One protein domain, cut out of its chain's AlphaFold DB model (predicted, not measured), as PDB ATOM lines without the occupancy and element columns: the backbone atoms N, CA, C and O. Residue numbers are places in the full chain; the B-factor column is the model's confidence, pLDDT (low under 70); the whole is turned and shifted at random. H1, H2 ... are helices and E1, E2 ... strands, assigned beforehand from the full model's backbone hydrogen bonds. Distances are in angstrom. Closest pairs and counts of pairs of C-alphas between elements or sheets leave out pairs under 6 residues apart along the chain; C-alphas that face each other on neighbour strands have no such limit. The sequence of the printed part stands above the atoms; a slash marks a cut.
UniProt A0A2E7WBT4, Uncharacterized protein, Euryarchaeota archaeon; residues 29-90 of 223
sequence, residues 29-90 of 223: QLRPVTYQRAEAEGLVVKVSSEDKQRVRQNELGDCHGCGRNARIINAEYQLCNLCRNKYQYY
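Overview. This is residues 29 to 90 of the 223 residues of an uncharacterized protein of Euryarchaeota archaeon (UniProt A0A2E7WBT4). This domain has little regular structure: a strand hairpin, E1 and E2, at one end, H2 running from it toward short H1, and long unnamed residues 41 to 59 leading from H1 to E1. The printed part has 62 residues, 22 in named elements, ordered H1 E1 E2 H2; the class is mixed. It is compact, radius of gyration of the C-alphas 11.3 A, spanning 33 by 24 by 22 A.

Arrangement. E1, residues 60 to 62, and E2, residues 69 to 74, form an antiparallel hairpin; N 61 and O 70 are within hydrogen-bond range, 3.0 A. The closest C-alphas of E2 and H2, residues 81 to 88, are Ile 73 and Asn 81, 5.6 A. H1, residues 36 to 40, is close to H2 but not clearly touching; closest C-alphas Ala 38 and Tyr 87, 6.0 A. Every O i to N i+4 pair in H1 and H2 is within hydrogen-bond range.

Along the chain. E2 is 13.7 A long, H2 10.5 A. C-alpha 60 is at (68.257, 61.025, 14.230), C-alpha 88 at (56.525, 52.452, 0.003).

Size, cuts and confidence. The printed part has no cut, the H1 to E1 link is long, and no printed residue is under 70 in pLDDT.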
ATOM      1  N   GLN A  29      60.106  40.619  -9.327       80.94
ATOM      2  CA  GLN A  29      60.422  41.664 -10.311       80.94
ATOM      3  C   GLN A  29      59.178  42.396 -10.822       80.94
ATOM      4  O   GLN A  29      59.279  43.579 -11.130       80.94
ATOM      5  N   LEU A  30      58.024  41.727 -10.860       80.56
ATOM      6  CA  LEU A  30      56.741  42.331 -11.231       80.56
ATOM      7  C   LEU A  30      56.123  43.208 -10.135       80.56
ATOM      8  O   LEU A  30      55.100  43.850 -10.376       80.56
ATOM      9  N   ARG A  31      56.698  43.244  -8.927       87.56
ATOM     10  CA  ARG A  31      56.165  44.091  -7.855       87.56
ATOM     11  C   ARG A  31      56.199  45.574  -8.261       87.56
ATOM     12  O   ARG A  31      57.171  45.988  -8.899       87.56
ATOM     13  N   PRO A  32      55.228  46.395  -7.819       87.69
ATOM     14  CA  PRO A  32      55.256  47.828  -8.079       87.69
ATOM     15  C   PRO A  32      56.554  48.480  -7.608       87.69
ATOM     16  O   PRO A  32      57.146  48.086  -6.592       87.69
ATOM     17  N   VAL A  33      56.988  49.501  -8.343       90.56
ATOM     18  CA  VAL A  33      58.165  50.281  -7.969       90.56
ATOM     19  C   VAL A  33      57.852  51.037  -6.683       90.56
ATOM     20  O   VAL A  33      56.832  51.715  -6.560       90.56
ATOM     21  N   THR A  34      58.732  50.903  -5.695       92.56
ATOM     22  CA  THR A  34      58.525  51.528  -4.390       92.56
ATOM     23  C   THR A  34      58.503  53.045  -4.510       92.56
ATOM     24  O   THR A  34      59.341  53.601  -5.214       92.56
ATOM     25  N   TYR A  35      57.599  53.694  -3.777       93.56
ATOM     26  CA  TYR A  35      57.391  55.147  -3.727       93.56
ATOM     27  C   TYR A  35      56.903  55.801  -5.025       93.56
ATOM     28  O   TYR A  35      56.556  56.973  -4.977       93.56
ATOM     29  N   GLN A  36      56.776  55.075  -6.142       93.12
ATOM     30  CA  GLN A  36      56.430  55.646  -7.452       93.12
ATOM     31  C   GLN A  36      55.186  56.547  -7.415       93.12
ATOM     32  O   GLN A  36      55.204  57.666  -7.922       93.12
ATOM     33  N   ARG A  37      54.101  56.082  -6.785       92.44
ATOM     34  CA  ARG A  37      52.858  56.860  -6.659       92.44
ATOM     35  C   ARG A  37      52.969  57.995  -5.645       92.44
ATOM     36  O   ARG A  37      52.478  59.086  -5.900       92.44
ATOM     37  N   ALA A  38      53.642  57.755  -4.520       94.06
ATOM     38  CA  ALA A  38      53.859  58.784  -3.507       94.06
ATOM     39  C   ALA A  38      54.715  59.944  -4.044       94.06
ATOM     40  O   ALA A  38      54.456  61.093  -3.708       94.06
ATOM     41  N   GLU A  39      55.707  59.657  -4.889       95.06
ATOM     42  CA  GLU A  39      56.492  60.667  -5.604       95.06
ATOM     43  C   GLU A  39      55.644  61.434  -6.614       95.06
ATOM     44  O   GLU A  39      55.691  62.660  -6.642       95.06
ATOM     45  N   ALA A  40      54.850  60.722  -7.421       94.06
ATOM     46  CA  ALA A  40      53.985  61.337  -8.424       94.06
ATOM     47  C   ALA A  40      52.958  62.303  -7.803       94.06
ATOM     48  O   ALA A  40      52.624  63.317  -8.408       94.06
ATOM     49  N   GLU A  41      52.494  62.011  -6.586       95.06
ATOM     50  CA  GLU A  41      51.583  62.868  -5.816       95.06
ATOM     51  C   GLU A  41      52.311  63.898  -4.926       95.06
ATOM     52  O   GLU A  41      51.666  64.636  -4.183       95.06
ATOM     53  N   GLY A  42      53.647  63.962  -4.966       93.75
ATOM     54  CA  GLY A  42      54.442  64.906  -4.170       93.75
ATOM     55  C   GLY A  42      54.424  64.648  -2.657       93.75
ATOM     56  O   GLY A  42      54.818  65.513  -1.878       93.75
ATOM     57  N   LEU A  43      53.983  63.465  -2.221       93.62
ATOM     58  CA  LEU A  43      53.932  63.069  -0.807       93.62
ATOM     59  C   LEU A  43      55.315  62.744  -0.237       93.62
ATOM     60  O   LEU A  43      55.518  62.797   0.976       93.62
ATOM     61  N   VAL A  44      56.249  62.365  -1.107       94.62
ATOM     62  CA  VAL A  44      57.658  62.150  -0.780       94.62
ATOM     63  C   VAL A  44      58.523  62.736  -1.887       94.62
ATOM     64  O   VAL A  44      58.162  62.686  -3.061       94.62
ATOM     65  N   VAL A  45      59.681  63.273  -1.514       93.88
ATOM     66  CA  VAL A  45      60.640  63.874  -2.447       93.88
ATOM     67  C   VAL A  45      62.015  63.291  -2.158       93.88
ATOM     68  O   VAL A  45      62.401  63.154  -0.994       93.88
ATOM     69  N   LYS A  46      62.743  62.927  -3.215       94.31
ATOM     70  CA  LYS A  46      64.119  62.449  -3.083       94.31
ATOM     71  C   LYS A  46      65.033  63.578  -2.625       94.31
ATOM     72  O   LYS A  46      64.995  64.678  -3.166       94.31
ATOM     73  N   VAL A  47      65.897  63.263  -1.675       92.56
ATOM     74  CA  VAL A  47      66.968  64.132  -1.198       92.56
ATOM     75  C   VAL A  47      68.248  63.761  -1.939       92.56
ATOM     76  O   VAL A  47      68.654  62.593  -1.952       92.56
ATOM     77  N   SER A  48      68.883  64.746  -2.575       87.88
ATOM     78  CA  SER A  48      70.155  64.548  -3.281       87.88
ATOM     79  C   SER A  48      71.258  64.102  -2.311       87.88
ATOM     80  O   SER A  48      71.254  64.426  -1.124       87.88
ATOM     81  N   SER A  49      72.223  63.325  -2.808       83.56
ATOM     82  CA  SER A  49      73.408  62.923  -2.040       83.56
ATOM     83  C   SER A  49      74.301  64.077  -1.619       83.56
ATOM     84  O   SER A  49      75.021  63.940  -0.634       83.56
ATOM     85  N   GLU A  50      74.245  65.187  -2.341       85.75
ATOM     86  CA  GLU A  50      75.054  66.377  -2.113       85.75
ATOM     87  C   GLU A  50      74.377  67.357  -1.140       85.75
ATOM     88  O   GLU A  50      75.009  68.317  -0.693       85.75
ATOM     89  N   ASP A  51      73.106  67.122  -0.802       85.50
ATOM     90  CA  ASP A  51      72.366  67.964   0.126       85.50
ATOM     91  C   ASP A  51      72.945  67.848   1.542       85.50
ATOM     92  O   ASP A  51      72.945  66.786   2.169       85.50
ATOM     93  N   LYS A  52      73.423  68.980   2.071       82.44
ATOM     94  CA  LYS A  52      74.002  69.080   3.417       82.44
ATOM     95  C   LYS A  52      72.988  68.780   4.521       82.44
ATOM     96  O   LYS A  52      73.398  68.479   5.637       82.44
ATOM     97  N   GLN A  53      71.692  68.883   4.228       82.31
ATOM     98  CA  GLN A  53      70.611  68.585   5.168       82.31
ATOM     99  C   GLN A  53      70.218  67.100   5.165       82.31
ATOM    100  O   GLN A  53      69.345  66.693   5.934       82.31
ATOM    101  N   ARG A  54      70.844  66.270   4.317       89.94
ATOM    102  CA  ARG A  54      70.581  64.833   4.275       89.94
ATOM    103  C   ARG A  54      71.185  64.130   5.489       89.94
ATOM    104  O   ARG A  54      72.402  64.069   5.659       89.94
ATOM    105  N   VAL A  55      70.325  63.508   6.281       92.56
ATOM    106  CA  VAL A  55      70.694  62.672   7.423       92.56
ATOM    107  C   VAL A  55      71.005  61.251   6.956       92.56
ATOM    108  O   VAL A  55      70.344  60.701   6.063       92.56
ATOM    109  N   ARG A  56      72.036  60.631   7.542       91.75
ATOM    110  CA  ARG A  56      72.430  59.268   7.172       91.75
ATOM    111  C   ARG A  56      71.428  58.249   7.708       91.75
ATOM    112  O   ARG A  56      70.662  58.486   8.640       91.75
ATOM    113  N   GLN A  57      71.447  57.063   7.110       93.88
ATOM    114  CA  GLN A  57      70.626  55.959   7.586       93.88
ATOM    115  C   GLN A  57      70.979  55.608   9.044       93.88
ATOM    116  O   GLN A  57      72.148  55.488   9.393       93.88
ATOM    117  N   ASN A  58      69.949  55.379   9.858       94.38
ATOM    118  CA  ASN A  58      69.973  55.099  11.295       94.38
ATOM    119  C   ASN A  58      70.362  56.266  12.217       94.38
ATOM    120  O   ASN A  58      70.387  56.070  13.435       94.38
ATOM    121  N   GLU A  59      70.568  57.471  11.690       95.50
ATOM    122  CA  GLU A  59      70.756  58.681  12.497       95.50
ATOM    123  C   GLU A  59      69.411  59.346  12.841       95.50
ATOM    124  O   GLU A  59      68.373  59.048  12.240       95.50
ATOM    125  N   LEU A  60      69.414  60.206  13.865       96.25
ATOM    126  CA  LEU A  60      68.257  61.025  14.230       96.25
ATOM    127  C   LEU A  60      68.171  62.235  13.298       96.25
ATOM    128  O   LEU A  60      69.169  62.911  13.068       96.25
ATOM    129  N   GLY A  61      66.974  62.507  12.792       94.88
ATOM    130  CA  GLY A  61      66.712  63.622  11.892       94.88
ATOM    131  C   GLY A  61      65.224  63.875  11.716       94.88
ATOM    132  O   GLY A  61      64.389  63.065  12.125       94.88
ATOM    133  N   ASP A  62      64.884  64.994  11.091       96.00
ATOM    134  CA  ASP A  62      63.493  65.338  10.824       96.00
ATOM    135  C   ASP A  62      62.954  64.514   9.652       96.00
ATOM    136  O   ASP A  62      63.463  64.554   8.534       96.00
ATOM    137  N   CYS A  63      61.913  63.723   9.908       96.38
ATOM    138  CA  CYS A  63      61.288  62.894   8.886       96.38
ATOM    139  C   CYS A  63      60.483  63.754   7.905       96.38
ATOM    140  O   CYS A  63      59.486  64.353   8.303       96.38
ATOM    141  N   HIS A  64      60.796  63.711   6.610       95.00
ATOM    142  CA  HIS A  64      60.063  64.475   5.587       95.00
ATOM    143  C   HIS A  64      58.590  64.059   5.441       95.00
ATOM    144  O   HIS A  64      57.765  64.840   4.983       95.00
ATOM    145  N   GLY A  65      58.231  62.841   5.859       93.38
ATOM    146  CA  GLY A  65      56.860  62.340   5.761       93.38
ATOM    147  C   GLY A  65      55.945  62.686   6.942       93.38
ATOM    148  O   GLY A  65      54.729  62.681   6.782       93.38
ATOM    149  N   CYS A  66      56.484  62.922   8.144       94.94
ATOM    150  CA  CYS A  66      55.668  63.233   9.333       94.94
ATOM    151  C   CYS A  66      56.137  64.442  10.145       94.94
ATOM    152  O   CYS A  66      55.497  64.763  11.143       94.94
ATOM    153  N   GLY A  67      57.256  65.063   9.771       93.88
ATOM    154  CA  GLY A  67      57.850  66.220  10.441       93.88
ATOM    155  C   GLY A  67      58.451  65.940  11.821       93.88
ATOM    156  O   GLY A  67      58.924  66.862  12.471       93.88
ATOM    157  N   ARG A  68      58.421  64.694  12.312       95.75
ATOM    158  CA  ARG A  68      58.963  64.356  13.636       95.75
ATOM    159  C   ARG A  68      60.460  64.096  13.550       95.75
ATOM    160  O   ARG A  68      60.890  63.371  12.649       95.75
ATOM    161  N   ASN A  69      61.198  64.559  14.554       96.25
ATOM    162  CA  ASN A  69      62.569  64.129  14.784       96.25
ATOM    163  C   ASN A  69      62.571  62.647  15.199       96.25
ATOM    164  O   ASN A  69      62.035  62.271  16.245       96.25
ATOM    165  N   ALA A  70      63.077  61.785  14.324       95.94
ATOM    166  CA  ALA A  70      63.031  60.340  14.472       95.94
ATOM    167  C   ALA A  70      64.250  59.688  13.815       95.94
ATOM    168  O   ALA A  70      64.958  60.289  13.014       95.94
ATOM    169  N   ARG A  71      64.476  58.405  14.114       97.19
ATOM    170  CA  ARG A  71      65.508  57.628  13.423       97.19
ATOM    171  C   ARG A  71      65.146  57.467  11.944       97.19
ATOM    172  O   ARG A  71      64.107  56.877  11.623       97.19
ATOM    173  N   ILE A  72      66.011  57.949  11.054       97.06
ATOM    174  CA  ILE A  72      65.825  57.886   9.604       97.06
ATOM    175  C   ILE A  72      66.222  56.500   9.094       97.06
ATOM    176  O   ILE A  72      67.359  56.069   9.238       97.06
ATOM    177  N   ILE A  73      65.276  55.781   8.491       96.44
ATOM    178  CA  ILE A  73      65.508  54.429   7.951       96.44
ATOM    179  C   ILE A  73      65.719  54.470   6.440       96.44
ATOM    180  O   ILE A  73      66.499  53.680   5.906       96.44
ATOM    181  N   ASN A  74      65.042  55.386   5.751       94.88
ATOM    182  CA  ASN A  74      65.241  55.621   4.329       94.88
ATOM    183  C   ASN A  74      65.873  57.002   4.133       94.88
ATOM    184  O   ASN A  74      65.175  58.008   4.201       94.88
ATOM    185  N   ALA A  75      67.182  57.034   3.887       93.88
ATOM    186  CA  ALA A  75      67.930  58.272   3.686       93.88
ATOM    187  C   ALA A  75      67.729  58.899   2.293       93.88
ATOM    188  O   ALA A  75      68.098  60.049   2.108       93.88
ATOM    189  N   GLU A  76      67.214  58.166   1.298       94.56
ATOM    190  CA  GLU A  76      66.915  58.720  -0.039       94.56
ATOM    191  C   GLU A  76      65.713  59.671   0.012       94.56
ATOM    192  O   GLU A  76      65.699  60.670  -0.687       94.56
ATOM    193  N   TYR A  77      64.746  59.399   0.890       95.25
ATOM    194  CA  TYR A  77      63.553  60.234   1.090       95.25
ATOM    195  C   TYR A  77      63.494  60.880   2.479       95.25
ATOM    196  O   TYR A  77      62.489  61.493   2.830       95.25
ATOM    197  N   GLN A  78      64.531  60.684   3.301       95.56
ATOM    198  CA  GLN A  78      64.603  61.147   4.690       95.56
ATOM    199  C   GLN A  78      63.357  60.750   5.513       95.56
ATOM    200  O   GLN A  78      62.703  61.567   6.159       95.56
ATOM    201  N   LEU A  79      62.998  59.460   5.471       96.69
ATOM    202  CA  LEU A  79      61.806  58.914   6.135       96.69
ATOM    203  C   LEU A  79      62.155  58.058   7.356       96.69
ATOM    204  O   LEU A  79      63.038  57.191   7.314       96.69
ATOM    205  N   CYS A  80      61.372  58.225   8.423       96.56
ATOM    206  CA  CYS A  80      61.344  57.310   9.562       96.56
ATOM    207  C   CYS A  80      60.716  55.956   9.180       96.56
ATOM    208  O   CYS A  80      60.095  55.820   8.125       96.56
ATOM    209  N   ASN A  81      60.823  54.948  10.054       94.56
ATOM    210  CA  ASN A  81      60.309  53.599   9.770       94.56
ATOM    211  C   ASN A  81      58.804  53.569   9.434       94.56
ATOM    212  O   ASN A  81      58.379  52.862   8.523       94.56
ATOM    213  N   LEU A  82      57.997  54.356  10.155       92.44
ATOM    214  CA  LEU A  82      56.547  54.409   9.949       92.44
ATOM    215  C   LEU A  82      56.201  55.023   8.588       92.44
ATOM    216  O   LEU A  82      55.431  54.441   7.828       92.44
ATOM    217  N   CYS A  83      56.805  56.167   8.255       94.50
ATOM    218  CA  CYS A  83      56.582  56.839   6.975       94.50
ATOM    219  C   CYS A  83      57.130  56.031   5.800       94.50
ATOM    220  O   CYS A  83      56.471  55.946   4.770       94.50
ATOM    221  N   ARG A  84      58.289  55.382   5.967       94.00
ATOM    222  CA  ARG A  84      58.840  54.443   4.987       94.00
ATOM    223  C   ARG A  84      57.789  53.402   4.599       94.00
ATOM    224  O   ARG A  84      57.466  53.289   3.425       94.00
ATOM    225  N   ASN A  85      57.226  52.690   5.577       91.19
ATOM    226  CA  ASN A  85      56.234  51.647   5.309       91.19
ATOM    227  C   ASN A  85      54.931  52.228   4.734       91.19
ATOM    228  O   ASN A  85      54.364  51.657   3.810       91.19
ATOM    229  N   LYS A  86      54.490  53.392   5.232       90.69
ATOM    230  CA  LYS A  86      53.287  54.087   4.745       90.69
ATOM    231  C   LYS A  86      53.375  54.449   3.258       90.69
ATOM    232  O   LYS A  86      52.393  54.291   2.541       90.69
ATOM    233  N   TYR A  87      54.520  54.965   2.809       93.12
ATOM    234  CA  TYR A  87      54.665  55.508   1.454       93.12
ATOM    235  C   TYR A  87      55.242  54.518   0.435       93.12
ATOM    236  O   TYR A  87      55.117  54.749  -0.765       93.12
ATOM    237  N   GLN A  88      55.844  53.408   0.881       92.44
ATOM    238  CA  GLN A  88      56.525  52.452   0.003       92.44
ATOM    239  C   GLN A  88      55.626  51.907  -1.119       92.44
ATOM    240  O   GLN A  88      56.090  51.806  -2.250       92.44
ATOM    241  N   TYR A  89      54.369  51.580  -0.819       92.25
ATOM    242  CA  TYR A  89      53.374  51.082  -1.781       92.25
ATOM    243  C   TYR A  89      52.095  51.921  -1.732       92.25
ATOM    244  O   TYR A  89      50.983  51.407  -1.792       92.25
ATOM    245  N   TYR A  90      52.259  53.231  -1.547       91.12
ATOM    246  CA  TYR A  90      51.138  54.146  -1.396       91.12
ATOM    247  C   TYR A  90      50.136  54.022  -2.555       91.12
ATOM    248  O   TYR A  90      50.513  54.069  -3.724       91.12
TER     249      TYR A  90